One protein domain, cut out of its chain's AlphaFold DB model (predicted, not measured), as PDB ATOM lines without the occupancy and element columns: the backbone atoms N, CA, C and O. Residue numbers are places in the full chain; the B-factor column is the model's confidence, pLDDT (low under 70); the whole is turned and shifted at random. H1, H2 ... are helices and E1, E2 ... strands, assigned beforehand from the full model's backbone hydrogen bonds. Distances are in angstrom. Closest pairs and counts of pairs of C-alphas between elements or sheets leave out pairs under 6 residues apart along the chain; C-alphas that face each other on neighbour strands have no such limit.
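What this domain is: This is residues 7 to 65 and 75 to 138 of the 149 residues of the protein "GNAT family N-acetyltransferase" of Deltaproteobacteria bacterium (UniProt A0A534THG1). A parallel pair of short strands, E3 and E4, and the helix H3 joining them form the middle of this domain; the two-strand hairpin E1 and E2 is on one side of H3 and the short H4 on the other. Away from H3, H1 and H2 form a separate helical corner, where the start of H2 meets H1 and the rest of H2 runs out as a long arm, its last residues, 60 and 61, sticking out with 62 to 65 after them. The printed part has 123 residues, with four named helices and four named strands in the order E1, E2, H1, H2, E3, H3, E4, H4; the sheet E1 - E2 is antiparallel and the sheet E3 - E4 parallel. The class is mixed, helices and strands, with under half of the residues, 61, in named elements. The whole is compact, with a radius of gyration of the C-alphas of 15.7 A and spans of 43 by 35 by 33 A.

How they stand to each other: Start at residues 7 to 9, E1, and go on to residues 12 to 15, E2: they form a hairpin, antiparallel at 171 degrees, with N 7 and O 14 3.0 A apart and N 14 and O 7 2.9 A apart, both within hydrogen-bond range. Next look at residues 23 to 33, H1, and residues 42 to 61, H2, which touch, H2 with its residues 42 to 46 alone; the closest C-alphas are those of His 27 and Glu 42, 5.9 A. Their lines stand at a steep tilt of 53 degrees and they run opposite ways. Beyond the cut, residues 76 to 79, E3, and residues 112 to 115, E4, are parallel neighbours at 23 degrees, with N 79 and O 114 at 2.8 A and N 114 and O 77 at 2.8 A, within hydrogen-bond range. Between them along the chain come residues 93 to 102, H3; E3, H3 and E4 are a strand-helix-strand unit, two parallel neighbour strands joined through a helix, with a right-handed crossover. Look from H3 to the hairpin: the closest C-alphas of E2 and H3 are those of Ile 14 and Leu 97, 7.1 A. Residues 121 to 125, H4, are close to H3 but not clearly touching, the closest C-alphas being those of Lys 95 and Leu 123, 6.8 A. Among the pairs that stay apart are H1 and H3, H2 and H3, and E2 and E3. Every O i to N i+4 pair is within hydrogen-bond range in H1, H3 and H4, and 15 of 16 in H2.

Where its parts are: Find C-alpha 7 at (8.431, 49.458, -3.595), where E1 begins; it is 7.0 A long, and E2 9.9 A. H1 measures 14.8 A. Find C-alpha 42 at (19.010, 25.265, -11.410); from there H2 runs 28.4 A to C-alpha 61 at (12.826, 34.552, 14.699). E3 is 10.2 A, H3 14.3 A and E4 9.9 A long. H4 is 6.2 A long and ends at C-alpha 125, at (29.727, 54.770, -7.247).

The domain as a whole: The two C-alphas farthest apart are those of Gln 64 and Gly 90, 46.2 A. Residues 66 to 74 are not printed, and C-alphas 65 and 75 are 17.6 A apart across this cut. Of the links that are printed whole, E3 to H3 is long, with 13 residues. Residues 60 to 65 and 133 to 138 stand free. The mean pLDDT of the printed part is 87.1; look for low confidence, under 70, at residue 51 and residues 54 to 65.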
ATOM      1  N   TRP A   7       8.250  48.132  -3.026       93.12
ATOM      2  CA  TRP A   7       8.431  49.458  -3.595       93.12
ATOM      3  C   TRP A   7       7.881  49.443  -5.011       93.12
ATOM      4  O   TRP A   7       8.163  48.526  -5.784       93.12
ATOM      5  N   ARG A   8       7.095  50.461  -5.369       95.62
ATOM      6  CA  ARG A   8       6.427  50.554  -6.674       95.62
ATOM      7  C   ARG A   8       6.896  51.777  -7.438       95.62
ATOM      8  O   ARG A   8       7.031  52.854  -6.859       95.62
ATOM      9  N   ARG A   9       7.111  51.617  -8.744       92.44
ATOM     10  CA  ARG A   9       7.425  52.718  -9.656       92.44
ATOM     11  C   ARG A   9       6.848  52.439 -11.039       92.44
ATOM     12  O   ARG A   9       7.392  51.638 -11.798       92.44
ATOM     13  N   GLY A  10       5.750  53.121 -11.361       93.69
ATOM     14  CA  GLY A  10       4.980  52.845 -12.572       93.69
ATOM     15  C   GLY A  10       4.474  51.400 -12.578       93.69
ATOM     16  O   GLY A  10       3.885  50.945 -11.601       93.69
ATOM     17  N   GLU A  11       4.753  50.678 -13.662       94.56
ATOM     18  CA  GLU A  11       4.405  49.259 -13.842       94.56
ATOM     19  C   GLU A  11       5.323  48.281 -13.082       94.56
ATOM     20  O   GLU A  11       5.042  47.086 -13.027       94.56
ATOM     21  N   TYR A  12       6.414  48.766 -12.482       94.94
ATOM     22  CA  TYR A  12       7.413  47.915 -11.838       94.94
ATOM     23  C   TYR A  12       7.238  47.840 -10.324       94.94
ATOM     24  O   TYR A  12       6.876  48.817  -9.660       94.94
ATOM     25  N   VAL A  13       7.576  46.672  -9.772       94.50
ATOM     26  CA  VAL A  13       7.577  46.410  -8.332       94.50
ATOM     27  C   VAL A  13       8.878  45.719  -7.941       94.50
ATOM     28  O   VAL A  13       9.243  44.718  -8.552       94.50
ATOM     29  N   ILE A  14       9.549  46.233  -6.914       92.81
ATOM     30  CA  ILE A  14      10.592  45.511  -6.179       92.81
ATOM     31  C   ILE A  14       9.924  44.915  -4.946       92.81
ATOM     32  O   ILE A  14       9.188  45.616  -4.250       92.81
ATOM     33  N   SER A  15      10.167  43.635  -4.684       89.75
ATOM     34  CA  SER A  15       9.637  42.931  -3.522       89.75
ATOM     35  C   SER A  15      10.744  42.130  -2.854       89.75
ATOM     36  O   SER A  15      11.603  41.579  -3.540       89.75
ATOM     37  N   THR A  16      10.708  42.066  -1.526       86.88
ATOM     38  CA  THR A  16      11.525  41.128  -0.743       86.88
ATOM     39  C   THR A  16      10.786  39.830  -0.419       86.88
ATOM     40  O   THR A  16      11.302  39.032   0.356       86.88
ATOM     41  N   ASP A  17       9.589  39.610  -0.975       87.94
ATOM     42  CA  ASP A  17       8.863  38.344  -0.856       87.94
ATOM     43  C   ASP A  17       9.475  37.286  -1.794       87.94
ATOM     44  O   ASP A  17       9.347  37.417  -3.020       87.94
ATOM     45  N   PRO A  18      10.089  36.209  -1.263       84.75
ATOM     46  CA  PRO A  18      10.646  35.142  -2.088       84.75
ATOM     47  C   PRO A  18       9.596  34.455  -2.971       84.75
ATOM     48  O   PRO A  18       9.939  33.942  -4.033       84.75
ATOM     49  N   ALA A  19       8.315  34.468  -2.579       88.44
ATOM     50  CA  ALA A  19       7.230  33.882  -3.367       88.44
ATOM     51  C   ALA A  19       6.936  34.664  -4.659       88.44
ATOM     52  O   ALA A  19       6.311  34.129  -5.574       88.44
ATOM     53  N   ARG A  20       7.402  35.916  -4.763       88.88
ATOM     54  CA  ARG A  20       7.270  36.747  -5.969       88.88
ATOM     55  C   ARG A  20       8.442  36.602  -6.941       88.88
ATOM     56  O   ARG A  20       8.399  37.196  -8.020       88.88
ATOM     57  N   LEU A  21       9.476  35.844  -6.578       87.88
ATOM     58  CA  LEU A  21      10.633  35.599  -7.431       87.88
ATOM     59  C   LEU A  21      10.336  34.474  -8.427       87.88
ATOM     60  O   LEU A  21      10.114  33.324  -8.048       87.88
ATOM     61  N   ASP A  22      10.394  34.792  -9.720       91.56
ATOM     62  CA  ASP A  22      10.344  33.780 -10.774       91.56
ATOM     63  C   ASP A  22      11.706  33.080 -10.881       91.56
ATOM     64  O   ASP A  22      12.636  33.547 -11.548       91.56
ATOM     65  N   ARG A  23      11.823  31.942 -10.191       92.50
ATOM     66  CA  ARG A  23      13.050  31.132 -10.127       92.50
ATOM     67  C   ARG A  23      13.532  30.691 -11.503       92.50
ATOM     68  O   ARG A  23      14.739  30.628 -11.730       92.50
ATOM     69  N   ARG A  24      12.606  30.413 -12.424       93.44
ATOM     70  CA  ARG A  24      12.936  29.968 -13.778       93.44
ATOM     71  C   ARG A  24      13.586  31.102 -14.557       93.44
ATOM     72  O   ARG A  24      14.641  30.887 -15.145       93.44
ATOM     73  N   VAL A  25      12.999  32.299 -14.521       93.88
ATOM     74  CA  VAL A  25      13.559  33.487 -15.186       93.88
ATOM     75  C   VAL A  25      14.917  33.864 -14.595       93.88
ATOM     76  O   VAL A  25      15.843  34.181 -15.342       93.88
ATOM     77  N   ILE A  26      15.060  33.795 -13.267       93.69
ATOM     78  CA  ILE A  26      16.332  34.055 -12.580       93.69
ATOM     79  C   ILE A  26      17.400  33.061 -13.042       93.69
ATOM     80  O   ILE A  26      18.455  33.482 -13.511       93.69
ATOM     81  N   HIS A  27      17.120  31.758 -12.969       96.38
ATOM     82  CA  HIS A  27      18.055  30.725 -13.412       96.38
ATOM     83  C   HIS A  27      18.411  30.877 -14.895       96.38
ATOM     84  O   HIS A  27      19.588  30.853 -15.239       96.38
ATOM     85  N   GLU A  28      17.423  31.080 -15.770       96.12
ATOM     86  CA  GLU A  28      17.656  31.232 -17.206       96.12
ATOM     87  C   GLU A  28      18.582  32.416 -17.501       96.12
ATOM     88  O   GLU A  28      19.542  32.279 -18.263       96.12
ATOM     89  N   TYR A  29      18.342  33.561 -16.859       95.12
ATOM     90  CA  TYR A  29      19.194  34.728 -17.029       95.12
ATOM     91  C   TYR A  29      20.601  34.496 -16.469       95.12
ATOM     92  O   TYR A  29      21.580  34.754 -17.171       95.12
ATOM     93  N   LEU A  30      20.719  34.004 -15.232       95.25
ATOM     94  CA  LEU A  30      22.017  33.765 -14.599       95.25
ATOM     95  C   LEU A  30      22.848  32.772 -15.418       95.25
ATOM     96  O   LEU A  30      23.967  33.096 -15.811       95.25
ATOM     97  N   SER A  31      22.258  31.634 -15.775       96.12
ATOM     98  CA  SER A  31      22.933  30.546 -16.481       96.12
ATOM     99  C   SER A  31      23.323  30.910 -17.917       96.12
ATOM    100  O   SER A  31      24.407  30.546 -18.370       96.12
ATOM    101  N   ARG A  32      22.474  31.652 -18.648       94.62
ATOM    102  CA  ARG A  32      22.670  31.881 -20.096       94.62
ATOM    103  C   ARG A  32      23.155  33.273 -20.474       94.62
ATOM    104  O   ARG A  32      23.706  33.441 -21.556       94.62
ATOM    105  N   SER A  33      22.882  34.280 -19.649       92.56
ATOM    106  CA  SER A  33      23.069  35.693 -20.016       92.56
ATOM    107  C   SER A  33      24.018  36.451 -19.095       92.56
ATOM    108  O   SER A  33      24.537  37.496 -19.491       92.56
ATOM    109  N   SER A  34      24.229  35.981 -17.864       92.06
ATOM    110  CA  SER A  34      25.142  36.640 -16.932       92.06
ATOM    111  C   SER A  34      26.594  36.258 -17.220       92.06
ATOM    112  O   SER A  34      26.899  35.117 -17.561       92.06
ATOM    113  N   TYR A  35      27.515  37.211 -17.060       89.12
ATOM    114  CA  TYR A  35      28.945  36.930 -17.224       89.12
ATOM    115  C   TYR A  35      29.568  36.261 -15.986       89.12
ATOM    116  O   TYR A  35      30.707  35.812 -16.063       89.12
ATOM    117  N   TRP A  36      28.875  36.266 -14.839       91.94
ATOM    118  CA  TRP A  36      29.420  35.862 -13.535       91.94
ATOM    119  C   TRP A  36      28.896  34.513 -13.034       91.94
ATOM    120  O   TRP A  36      29.549  33.899 -12.197       91.94
ATOM    121  N   ALA A  37      27.747  34.052 -13.534       93.19
ATOM    122  CA  ALA A  37      27.116  32.793 -13.135       93.19
ATOM    123  C   ALA A  37      26.761  31.920 -14.351       93.19
ATOM    124  O   ALA A  37      25.777  31.183 -14.330       93.19
ATOM    125  N   ALA A  38      27.551  32.023 -15.425       93.81
ATOM    126  CA  ALA A  38      27.354  31.213 -16.621       93.81
ATOM    127  C   ALA A  38      27.302  29.720 -16.260       93.81
ATOM    128  O   ALA A  38      28.110  29.240 -15.467       93.81
ATOM    129  N   GLU A  39      26.331  29.015 -16.840       95.25
ATOM    130  CA  GLU A  39      26.108  27.576 -16.653       95.25
ATOM    131  C   GLU A  39      25.753  27.158 -15.216       95.25
ATOM    132  O   GLU A  39      25.722  25.965 -14.917       95.25
ATOM    133  N   ILE A  40      25.405  28.105 -14.328       96.25
ATOM    134  CA  ILE A  40      24.936  27.777 -12.977       96.25
ATOM    135  C   ILE A  40      23.755  26.789 -13.041       96.25
ATOM    136  O   ILE A  40      22.775  27.060 -13.744       96.25
ATOM    137  N   PRO A  41      23.811  25.653 -12.322       95.56
ATOM    138  CA  PRO A  41      22.709  24.701 -12.305       95.56
ATOM    139  C   PRO A  41      21.485  25.241 -11.560       95.56
ATOM    140  O   PRO A  41      21.607  25.873 -10.508       95.56
ATOM    141  N   GLU A  42      20.289  24.877 -12.026       94.31
ATOM    142  CA  GLU A  42      19.010  25.265 -11.410       94.31
ATOM    143  C   GLU A  42      18.956  24.960  -9.905       94.31
ATOM    144  O   GLU A  42      18.524  25.791  -9.106       94.31
ATOM    145  N   HIS A  43      19.461  23.795  -9.494       92.75
ATOM    146  CA  HIS A  43      19.454  23.380  -8.092       92.75
ATOM    147  C   HIS A  43      20.365  24.240  -7.195       92.75
ATOM    148  O   HIS A  43      20.144  24.298  -5.985       92.75
ATOM    149  N   VAL A  44      21.394  24.889  -7.755       92.69
ATOM    150  CA  VAL A  44      22.263  25.816  -7.015       92.69
ATOM    151  C   VAL A  44      21.521  27.129  -6.778       92.69
ATOM    152  O   VAL A  44      21.488  27.602  -5.645       92.69
ATOM    153  N   VAL A  45      20.848  27.658  -7.808       92.25
ATOM    154  CA  VAL A  45      20.002  28.862  -7.697       92.25
ATOM    155  C   VAL A  45      18.869  28.639  -6.696       92.25
ATOM    156  O   VAL A  45      18.661  29.458  -5.805       92.25
ATOM    157  N   ALA A  46      18.163  27.507  -6.793       89.06
ATOM    158  CA  ALA A  46      17.084  27.171  -5.868       89.06
ATOM    159  C   ALA A  46      17.576  27.138  -4.414       89.06
ATOM    160  O   ALA A  46      16.971  27.762  -3.545       89.06
ATOM    161  N   ARG A  47      18.721  26.487  -4.170       86.50
ATOM    162  CA  ARG A  47      19.330  26.404  -2.839       86.50
ATOM    163  C   ARG A  47      19.736  27.771  -2.290       86.50
ATOM    164  O   ARG A  47      19.553  28.001  -1.101       86.50
ATOM    165  N   ALA A  48      20.287  28.652  -3.127       85.25
ATOM    166  CA  ALA A  48      20.660  30.003  -2.717       85.25
ATOM    167  C   ALA A  48      19.430  30.801  -2.258       85.25
ATOM    168  O   ALA A  48      19.423  31.321  -1.146       85.25
ATOM    169  N   LEU A  49      18.355  30.793  -3.054       84.81
ATOM    170  CA  LEU A  49      17.103  31.482  -2.724       84.81
ATOM    171  C   LEU A  49      16.438  30.925  -1.456       84.81
ATOM    172  O   LEU A  49      15.926  31.688  -0.636       84.81
ATOM    173  N   ASP A  50      16.459  29.603  -1.272       78.94
ATOM    174  CA  ASP A  50      15.897  28.960  -0.079       78.94
ATOM    175  C   ASP A  50      16.709  29.294   1.180       78.94
ATOM    176  O   ASP A  50      16.135  29.568   2.237       78.94
ATOM    177  N   LEU A  51      18.041  29.317   1.071       65.56
ATOM    178  CA  LEU A  51      18.923  29.694   2.173       65.56
ATOM    179  C   LEU A  51      18.753  31.169   2.551       65.56
ATOM    180  O   LEU A  51      18.687  31.483   3.736       65.56
ATOM    181  N   GLU A  52      18.653  32.068   1.573       73.44
ATOM    182  CA  GLU A  52      18.413  33.494   1.815       73.44
ATOM    183  C   GLU A  52      17.073  33.737   2.512       73.44
ATOM    184  O   GLU A  52      17.013  34.500   3.480       73.44
ATOM    185  N   ALA A  53      16.014  33.045   2.084       71.88
ATOM    186  CA  ALA A  53      14.714  33.105   2.744       71.88
ATOM    187  C   ALA A  53      14.794  32.588   4.193       71.88
ATOM    188  O   ALA A  53      14.340  33.266   5.116       71.88
ATOM    189  N   ALA A  54      15.436  31.434   4.410       54.78
ATOM    190  CA  ALA A  54      15.580  30.828   5.731       54.78
ATOM    191  C   ALA A  54      16.443  31.669   6.687       54.78
ATOM    192  O   ALA A  54      16.093  31.815   7.856       54.78
ATOM    193  N   LEU A  55      17.548  32.254   6.209       54.78
ATOM    194  CA  LEU A  55      18.381  33.169   6.997       54.78
ATOM    195  C   LEU A  55      17.643  34.478   7.290       54.78
ATOM    196  O   LEU A  55      17.712  34.977   8.412       54.78
ATOM    197  N   GLY A  56      16.893  34.998   6.315       58.97
ATOM    198  CA  GLY A  56      16.013  36.147   6.505       58.97
ATOM    199  C   GLY A  56      14.983  35.913   7.611       58.97
ATOM    200  O   GLY A  56      14.725  36.822   8.398       58.97
ATOM    201  N   ASP A  57      14.441  34.699   7.716       52.78
ATOM    202  CA  ASP A  57      13.513  34.310   8.779       52.78
ATOM    203  C   ASP A  57      14.215  34.008  10.112       52.78
ATOM    204  O   ASP A  57      13.723  34.434  11.155       52.78
ATOM    205  N   ALA A  58      15.373  33.342  10.115       46.41
ATOM    206  CA  ALA A  58      16.127  33.016  11.330       46.41
ATOM    207  C   ALA A  58      16.627  34.274  12.057       46.41
ATOM    208  O   ALA A  58      16.436  34.399  13.266       46.41
ATOM    209  N   VAL A  59      17.157  35.255  11.314       49.25
ATOM    210  CA  VAL A  59      17.540  36.575  11.852       49.25
ATOM    211  C   VAL A  59      16.333  37.307  12.465       49.25
ATOM    212  O   VAL A  59      16.494  38.122  13.370       49.25
ATOM    213  N   ARG A  60      15.104  37.008  12.020       51.06
ATOM    214  CA  ARG A  60      13.865  37.590  12.570       51.06
ATOM    215  C   ARG A  60      13.282  36.793  13.741       51.06
ATOM    216  O   ARG A  60      12.622  37.384  14.598       51.06
ATOM    217  N   HIS A  61      13.449  35.470  13.744       41.16
ATOM    218  CA  HIS A  61      12.826  34.552  14.699       41.16
ATOM    219  C   HIS A  61      13.668  34.263  15.941       41.16
ATOM    220  O   HIS A  61      13.093  33.802  16.931       41.16
ATOM    221  N   ASP A  62      14.968  34.571  15.947       43.06
ATOM    222  CA  ASP A  62      15.792  34.461  17.151       43.06
ATOM    223  C   ASP A  62      15.463  35.570  18.170       43.06
ATOM    224  O   ASP A  62      16.162  36.563  18.352       43.06
ATOM    225  N   ARG A  63      14.319  35.398  18.838       43.16
ATOM    226  CA  ARG A  63      13.929  36.121  20.056       43.16
ATOM    227  C   ARG A  63      14.476  35.448  21.323       43.16
ATOM    228  O   ARG A  63      14.184  35.933  22.415       43.16
ATOM    229  N   GLN A  64      15.218  34.341  21.207       39.91
ATOM    230  CA  GLN A  64      15.756  33.589  22.347       39.91
ATOM    231  C   GLN A  64      17.227  33.900  22.651       39.91
ATOM    232  O   GLN A  64      17.658  33.645  23.773       39.91
ATOM    233  N   ALA A  65      17.951  34.592  21.771       42.47
ATOM    234  CA  ALA A  65      19.225  35.246  22.089       42.47
ATOM    235  C   ALA A  65      19.083  36.497  22.995       42.47
ATOM    236  O   ALA A  65      19.899  37.413  22.947       42.47
ATOM    237  N   HIS A  75      27.870  42.791  10.348       76.50
ATOM    238  CA  HIS A  75      28.967  43.749  10.172       76.50
ATOM    239  C   HIS A  75      29.419  43.815   8.712       76.50
ATOM    240  O   HIS A  75      29.996  44.817   8.292       76.50
ATOM    241  N   VAL A  76      29.168  42.762   7.932       82.81
ATOM    242  CA  VAL A  76      29.596  42.641   6.538       82.81
ATOM    243  C   VAL A  76      28.518  41.921   5.735       82.81
ATOM    244  O   VAL A  76      27.991  40.913   6.197       82.81
ATOM    245  N   ILE A  77      28.234  42.403   4.526       87.56
ATOM    246  CA  ILE A  77      27.437  41.682   3.526       87.56
ATOM    247  C   ILE A  77      28.102  41.779   2.149       87.56
ATOM    248  O   ILE A  77      28.823  42.743   1.879       87.56
ATOM    249  N   ALA A  78      27.843  40.798   1.284       88.69
ATOM    250  CA  ALA A  78      28.211  40.825  -0.126       88.69
ATOM    251  C   ALA A  78      26.942  40.862  -0.994       88.69
ATOM    252  O   ALA A  78      26.088  39.991  -0.870       88.69
ATOM    253  N   LEU A  79      26.816  41.876  -1.850       90.00
ATOM    254  CA  LEU A  79      25.763  41.984  -2.854       90.00
ATOM    255  C   LEU A  79      26.170  41.209  -4.106       90.00
ATOM    256  O   LEU A  79      27.237  41.457  -4.672       90.00
ATOM    257  N   ALA A  80      25.289  40.324  -4.561       89.06
ATOM    258  CA  ALA A  80      25.461  39.525  -5.766       89.06
ATOM    259  C   ALA A  80      24.168  39.506  -6.597       89.06
ATOM    260  O   ALA A  80      23.141  40.033  -6.172       89.06
ATOM    261  N   ASP A  81      24.254  38.948  -7.807       91.00
ATOM    262  CA  ASP A  81      23.115  38.642  -8.685       91.00
ATOM    263  C   ASP A  81      22.160  39.811  -8.984       91.00
ATOM    264  O   ASP A  81      20.973  39.638  -9.254       91.00
ATOM    265  N   VAL A  82      22.699  41.030  -9.022       91.25
ATOM    266  CA  VAL A  82      21.949  42.227  -9.417       91.25
ATOM    267  C   VAL A  82      21.837  42.285 -10.937       91.25
ATOM    268  O   VAL A  82      22.824  42.521 -11.637       91.25
ATOM    269  N   PHE A  83      20.623  42.146 -11.468       93.12
ATOM    270  CA  PHE A  83      20.378  42.301 -12.899       93.12
ATOM    271  C   PHE A  83      19.022  42.933 -13.222       93.12
ATOM    272  O   PHE A  83      18.095  42.974 -12.420       93.12
ATOM    273  N   VAL A  84      18.922  43.421 -14.458       92.62
ATOM    274  CA  VAL A  84      17.667  43.815 -15.102       92.62
ATOM    275  C   VAL A  84      17.622  43.108 -16.447       92.62
ATOM    276  O   VAL A  84      18.589  43.187 -17.221       92.62
ATOM    277  N   LEU A  85      16.508  42.427 -16.730       92.56
ATOM    278  CA  LEU A  85      16.314  41.732 -18.002       92.56
ATOM    279  C   LEU A  85      16.521  42.695 -19.183       92.56
ATOM    280  O   LEU A  85      16.085  43.848 -19.095       92.56
ATOM    281  N   PRO A  86      17.144  42.252 -20.295       91.31
ATOM    282  CA  PRO A  86      17.503  43.126 -21.412       91.31
ATOM    283  C   PRO A  86      16.349  43.999 -21.920       91.31
ATOM    284  O   PRO A  86      16.536  45.199 -22.108       91.31
ATOM    285  N   ALA A  87      15.144  43.431 -22.028       93.44
ATOM    286  CA  ALA A  87      13.931  44.120 -22.483       93.44
ATOM    287  C   ALA A  87      13.480  45.296 -21.586       93.44
ATOM    288  O   ALA A  87      12.676  46.129 -22.006       93.44
ATOM    289  N   HIS A  88      13.991  45.387 -20.355       94.12
ATOM    290  CA  HIS A  88      13.630  46.420 -19.379       94.12
ATOM    291  C   HIS A  88      14.799  47.355 -19.017       94.12
ATOM    292  O   HIS A  88      14.665  48.220 -18.147       94.12
ATOM    293  N   ARG A  89      15.958  47.214 -19.676       91.19
ATOM    294  CA  ARG A  89      17.123  48.093 -19.470       91.19
ATOM    295  C   ARG A  89      16.878  49.497 -20.034       91.19
ATOM    296  O   ARG A  89      15.919  49.742 -20.756       91.19
ATOM    297  N   GLY A  90      17.727  50.452 -19.647       92.69
ATOM    298  CA  GLY A  90      17.602  51.861 -20.057       92.69
ATOM    299  C   GLY A  90      16.495  52.649 -19.339       92.69
ATOM    300  O   GLY A  90      16.398  53.855 -19.512       92.69
ATOM    301  N   ARG A  91      15.703  51.998 -18.475       94.25
ATOM    302  CA  ARG A  91      14.577  52.600 -17.730       94.25
ATOM    303  C   ARG A  91      14.925  52.998 -16.287       94.25
ATOM    304  O   ARG A  91      14.047  53.171 -15.447       94.25
ATOM    305  N   GLY A  92      16.214  53.039 -15.944       93.94
ATOM    306  CA  GLY A  92      16.680  53.358 -14.587       93.94
ATOM    307  C   GLY A  92      16.309  52.326 -13.507       93.94
ATOM    308  O   GLY A  92      16.330  52.663 -12.324       93.94
ATOM    309  N   LEU A  93      15.933  51.092 -13.870       93.75
ATOM    310  CA  LEU A  93      15.523  50.049 -12.911       93.75
ATOM    311  C   LEU A  93      16.669  49.580 -12.009       93.75
ATOM    312  O   LEU A  93      16.462  49.428 -10.815       93.75
ATOM    313  N   GLY A  94      17.885  49.424 -12.544       92.06
ATOM    314  CA  GLY A  94      19.045  49.029 -11.733       92.06
ATOM    315  C   GLY A  94      19.402  50.072 -10.671       92.06
ATOM    316  O   GLY A  94      19.697  49.728  -9.533       92.06
ATOM    317  N   LYS A  95      19.280  51.363 -11.015       95.69
ATOM    318  CA  LYS A  95      19.434  52.467 -10.058       95.69
ATOM    319  C   LYS A  95      18.385  52.390  -8.953       95.69
ATOM    320  O   LYS A  95      18.732  52.466  -7.787       95.69
ATOM    321  N   TRP A  96      17.128  52.171  -9.317       96.44
ATOM    322  CA  TRP A  96      16.039  52.051  -8.349       96.44
ATOM    323  C   TRP A  96      16.169  50.846  -7.426       96.44
ATOM    324  O   TRP A  96      15.924  50.958  -6.231       96.44
ATOM    325  N   LEU A  97      16.619  49.712  -7.962       94.25
ATOM    326  CA  LEU A  97      16.933  48.544  -7.151       94.25
ATOM    327  C   LEU A  97      18.013  48.869  -6.119       94.25
ATOM    328  O   LEU A  97      17.838  48.572  -4.943       94.25
ATOM    329  N   MET A  98      19.079  49.551  -6.531       95.50
ATOM    330  CA  MET A  98      20.121  49.979  -5.602       95.50
ATOM    331  C   MET A  98      19.629  51.005  -4.577       95.50
ATOM    332  O   MET A  98      19.985  50.869  -3.413       95.50
ATOM    333  N   GLU A  99      18.787  51.971  -4.965       94.81
ATOM    334  CA  GLU A  99      18.142  52.916  -4.034       94.81
ATOM    335  C   GLU A  99      17.382  52.167  -2.931       94.81
ATOM    336  O   GLU A  99      17.533  52.484  -1.753       94.81
ATOM    337  N   VAL A 100      16.617  51.136  -3.303       92.88
ATOM    338  CA  VAL A 100      15.891  50.285  -2.353       92.88
ATOM    339  C   VAL A 100      16.846  49.490  -1.461       92.88
ATOM    340  O   VAL A 100      16.661  49.462  -0.246       92.88
ATOM    341  N   VAL A 101      17.877  48.865  -2.040       91.31
ATOM    342  CA  VAL A 101      18.843  48.035  -1.303       91.31
ATOM    343  C   VAL A 101      19.597  48.858  -0.258       91.31
ATOM    344  O   VAL A 101      19.615  48.485   0.912       91.31
ATOM    345  N   VAL A 102      20.187  49.995  -0.635       91.56
ATOM    346  CA  VAL A 102      20.998  50.790   0.306       91.56
ATOM    347  C   VAL A 102      20.162  51.484   1.379       91.56
ATOM    348  O   VAL A 102      20.676  51.757   2.459       91.56
ATOM    349  N   ALA A 103      18.879  51.744   1.110       91.00
ATOM    350  CA  ALA A 103      17.946  52.315   2.078       91.00
ATOM    351  C   ALA A 103      17.237  51.254   2.941       91.00
ATOM    352  O   ALA A 103      16.464  51.605   3.834       91.00
ATOM    353  N   HIS A 104      17.460  49.958   2.692       86.38
ATOM    354  CA  HIS A 104      16.731  48.902   3.385       86.38
ATOM    355  C   HIS A 104      17.054  48.909   4.892       86.38
ATOM    356  O   HIS A 104      18.234  48.818   5.248       86.38
ATOM    357  N   PRO A 105      16.056  48.941   5.802       83.75
ATOM    358  CA  PRO A 105      16.298  49.046   7.245       83.75
ATOM    359  C   PRO A 105      17.199  47.943   7.813       83.75
ATOM    360  O   PRO A 105      18.046  48.207   8.660       83.75
ATOM    361  N   ALA A 106      17.066  46.713   7.304       81.81
ATOM    362  CA  ALA A 106      17.886  45.576   7.737       81.81
ATOM    363  C   ALA A 106      19.353  45.633   7.260       81.81
ATOM    364  O   ALA A 106      20.165  44.839   7.720       81.81
ATOM    365  N   LEU A 107      19.689  46.542   6.338       83.56
ATOM    366  CA  LEU A 107      21.042  46.716   5.794       83.56
ATOM    367  C   LEU A 107      21.713  48.003   6.306       83.56
ATOM    368  O   LEU A 107      22.758  48.406   5.799       83.56
ATOM    369  N   GLN A 108      21.130  48.659   7.312       85.75
ATOM    370  CA  GLN A 108      21.726  49.838   7.938       85.75
ATOM    371  C   GLN A 108      22.761  49.437   8.996       85.75
ATOM    372  O   GLN A 108      22.629  48.418   9.669       85.75
ATOM    373  N   GLY A 109      23.794  50.264   9.177       82.56
ATOM    374  CA  GLY A 109      24.824  50.041  10.202       82.56
ATOM    375  C   GLY A 109      25.848  48.945   9.875       82.56
ATOM    376  O   GLY A 109      26.626  48.577  10.755       82.56
ATOM    377  N   LEU A 110      25.873  48.448   8.632       84.88
ATOM    378  CA  LEU A 110      26.915  47.551   8.135       84.88
ATOM    379  C   LEU A 110      28.283  48.249   8.193       84.88
ATOM    380  O   LEU A 110      28.439  49.377   7.725       84.88
ATOM    381  N   ARG A 111      29.310  47.556   8.696       86.94
ATOM    382  CA  ARG A 111      30.701  48.037   8.633       86.94
ATOM    383  C   ARG A 111      31.270  47.920   7.216       86.94
ATOM    384  O   ARG A 111      32.131  48.714   6.843       86.94
ATOM    385  N   ARG A 112      30.831  46.924   6.437       88.38
ATOM    386  CA  ARG A 112      31.219  46.732   5.032       88.38
ATOM    387  C   ARG A 112      30.052  46.242   4.179       88.38
ATOM    388  O   ARG A 112      29.402  45.258   4.515       88.38
ATOM    389  N   PHE A 113      29.869  46.885   3.032       92.56
ATOM    390  CA  PHE A 113      28.979  46.440   1.967       92.56
ATOM    391  C   PHE A 113      29.844  46.136   0.741       92.56
ATOM    392  O   PHE A 113      30.420  47.043   0.143       92.56
ATOM    393  N   LEU A 114      30.024  44.854   0.433       94.19
ATOM    394  CA  LEU A 114      30.932  44.376  -0.607       94.19
ATOM    395  C   LEU A 114      30.155  43.998  -1.866       94.19
ATOM    396  O   LEU A 114      29.005  43.582  -1.782       94.19
ATOM    397  N   LEU A 115      30.788  44.125  -3.027       95.56
ATOM    398  CA  LEU A 115      30.301  43.596  -4.299       95.56
ATOM    399  C   LEU A 115      31.470  43.425  -5.261       95.56
ATOM    400  O   LEU A 115      32.482  44.115  -5.134       95.56
ATOM    401  N   ASN A 116      31.279  42.566  -6.259       94.50
ATOM    402  CA  ASN A 116      32.178  42.426  -7.396       94.50
ATOM    403  C   ASN A 116      31.431  42.857  -8.661       94.50
ATOM    404  O   ASN A 116      30.328  42.392  -8.934       94.50
ATOM    405  N   THR A 117      32.022  43.754  -9.450       94.25
ATOM    406  CA  THR A 117      31.423  44.230 -10.702       94.25
ATOM    407  C   THR A 117      32.470  44.311 -11.802       94.25
ATOM    408  O   THR A 117      33.590  44.752 -11.567       94.25
ATOM    409  N   ARG A 118      32.111  43.885 -13.017       93.00
ATOM    410  CA  ARG A 118      32.983  43.984 -14.194       93.00
ATOM    411  C   ARG A 118      32.786  45.311 -14.923       93.00
ATOM    412  O   ARG A 118      33.756  45.916 -15.366       93.00
ATOM    413  N   ASP A 119      31.546  45.777 -15.039       91.38
ATOM    414  CA  ASP A 119      31.154  46.864 -15.945       91.38
ATOM    415  C   ASP A 119      30.169  47.884 -15.339       91.38
ATOM    416  O   ASP A 119      29.995  48.968 -15.893       91.38
ATOM    417  N   ALA A 120      29.594  47.625 -14.161       93.69
ATOM    418  CA  ALA A 120      28.613  48.506 -13.520       93.69
ATOM    419  C   ALA A 120      29.209  49.435 -12.441       93.69
ATOM    420  O   ALA A 120      28.483  50.011 -11.632       93.69
ATOM    421  N   HIS A 121      30.526  49.662 -12.447       97.06
ATOM    422  CA  HIS A 121      31.218  50.545 -11.495       97.06
ATOM    423  C   HIS A 121      30.571  51.937 -11.363       97.06
ATOM    424  O   HIS A 121      30.411  52.453 -10.261       97.06
ATOM    425  N   GLY A 122      30.182  52.553 -12.487       96.69
ATOM    426  CA  GLY A 122      29.544  53.875 -12.500       96.69
ATOM    427  C   GLY A 122      28.161  53.904 -11.842       96.69
ATOM    428  O   GLY A 122      27.764  54.941 -11.315       96.69
ATOM    429  N   LEU A 123      27.440  52.778 -11.827       95.50
ATOM    430  CA  LEU A 123      26.193  52.640 -11.076       95.50
ATOM    431  C   LEU A 123      26.488  52.638  -9.576       95.50
ATOM    432  O   LEU A 123      25.960  53.472  -8.851       95.50
ATOM    433  N   TYR A 124      27.363  51.741  -9.117       97.62
ATOM    434  CA  TYR A 124      27.616  51.560  -7.687       97.62
ATOM    435  C   TYR A 124      28.282  52.777  -7.033       97.62
ATOM    436  O   TYR A 124      27.949  53.115  -5.899       97.62
ATOM    437  N   ARG A 125      29.140  53.513  -7.754       97.81
ATOM    438  CA  ARG A 125      29.727  54.770  -7.247       97.81
ATOM    439  C   ARG A 125      28.683  55.828  -6.879       97.81
ATOM    440  O   ARG A 125      28.927  56.605  -5.963       97.81
ATOM    441  N   GLN A 126      27.514  55.841  -7.529       97.44
ATOM    442  CA  GLN A 126      26.417  56.757  -7.171       97.44
ATOM    443  C   GLN A 126      25.846  56.481  -5.772       97.44
ATOM    444  O   GLN A 126      25.195  57.348  -5.201       97.44
ATOM    445  N   PHE A 127      26.108  55.295  -5.221       97.00
ATOM    446  CA  PHE A 127      25.643  54.846  -3.911       97.00
ATOM    447  C   PHE A 127      26.773  54.770  -2.875       97.00
ATOM    448  O   PHE A 127      26.636  54.096  -1.859       97.00
ATOM    449  N   GLY A 128      27.903  55.435  -3.132       96.25
ATOM    450  CA  GLY A 128      29.023  55.505  -2.191       96.25
ATOM    451  C   GLY A 128      29.948  54.285  -2.195       96.25
ATOM    452  O   GLY A 128      30.881  54.243  -1.397       96.25
ATOM    453  N   PHE A 129      29.751  53.317  -3.098       97.25
ATOM    454  CA  PHE A 129      30.726  52.242  -3.280       97.25
ATOM    455  C   PHE A 129      32.013  52.788  -3.902       97.25
ATOM    456  O   PHE A 129      31.998  53.518  -4.898       97.25
ATOM    457  N   THR A 130      33.142  52.383  -3.335       97.25
ATOM    458  CA  THR A 130      34.488  52.708  -3.812       97.25
ATOM    459  C   THR A 130      35.212  51.444  -4.274       97.25
ATOM    460  O   THR A 130      34.694  50.335  -4.149       97.25
ATOM    461  N   GLY A 131      36.441  51.592  -4.781       96.06
ATOM    462  CA  GLY A 131      37.375  50.463  -4.790       96.06
ATOM    463  C   GLY A 131      37.611  49.938  -3.368       96.06
ATOM    464  O   GLY A 131      37.361  50.652  -2.389       96.06
ATOM    465  N   ILE A 132      38.092  48.700  -3.254       94.56
ATOM    466  CA  ILE A 132      38.471  48.117  -1.962       94.56
ATOM    467  C   ILE A 132      39.512  49.020  -1.291       94.56
ATOM    468  O   ILE A 132      40.538  49.325  -1.888       94.56
ATOM    469  N   THR A 133      39.240  49.449  -0.053       93.00
ATOM    470  CA  THR A 133      40.068  50.423   0.683       93.00
ATOM    471  C   THR A 133      41.517  49.970   0.854       93.00
ATOM    472  O   THR A 133      42.427  50.778   0.718       93.00
ATOM    473  N   SER A 134      41.715  48.681   1.132       92.56
ATOM    474  CA  SER A 134      43.033  48.064   1.291       92.56
ATOM    475  C   SER A 134      43.083  46.800   0.431       92.56
ATOM    476  O   SER A 134      42.750  45.723   0.935       92.56
ATOM    477  N   PRO A 135      43.406  46.912  -0.871       92.25
ATOM    478  CA  PRO A 135      43.425  45.770  -1.783       92.25
ATOM    479  C   PRO A 135      44.356  44.649  -1.308       92.25
ATOM    480  O   PRO A 135      43.995  43.486  -1.418       92.25
ATOM    481  N   ASP A 136      45.474  44.999  -0.666       95.50
ATOM    482  CA  ASP A 136      46.464  44.043  -0.145       95.50
ATOM    483  C   ASP A 136      45.934  43.145   0.988       95.50
ATOM    484  O   ASP A 136      46.549  42.137   1.325       95.50
ATOM    485  N   TRP A 137      44.802  43.501   1.609       92.06
ATOM    486  CA  TRP A 137      44.152  42.682   2.641       92.06
ATOM    487  C   TRP A 137      43.037  41.802   2.080       92.06
ATOM    488  O   TRP A 137      42.518  40.939   2.788       92.06
ATOM    489  N   ALA A 138      42.601  42.064   0.849       91.06
ATOM    490  CA  ALA A 138      41.532  41.309   0.232       91.06
ATOM    491  C   ALA A 138      42.095  40.020  -0.362       91.06
ATOM    492  O   ALA A 138      43.033  40.028  -1.153       91.06
TER     493      ALA A 138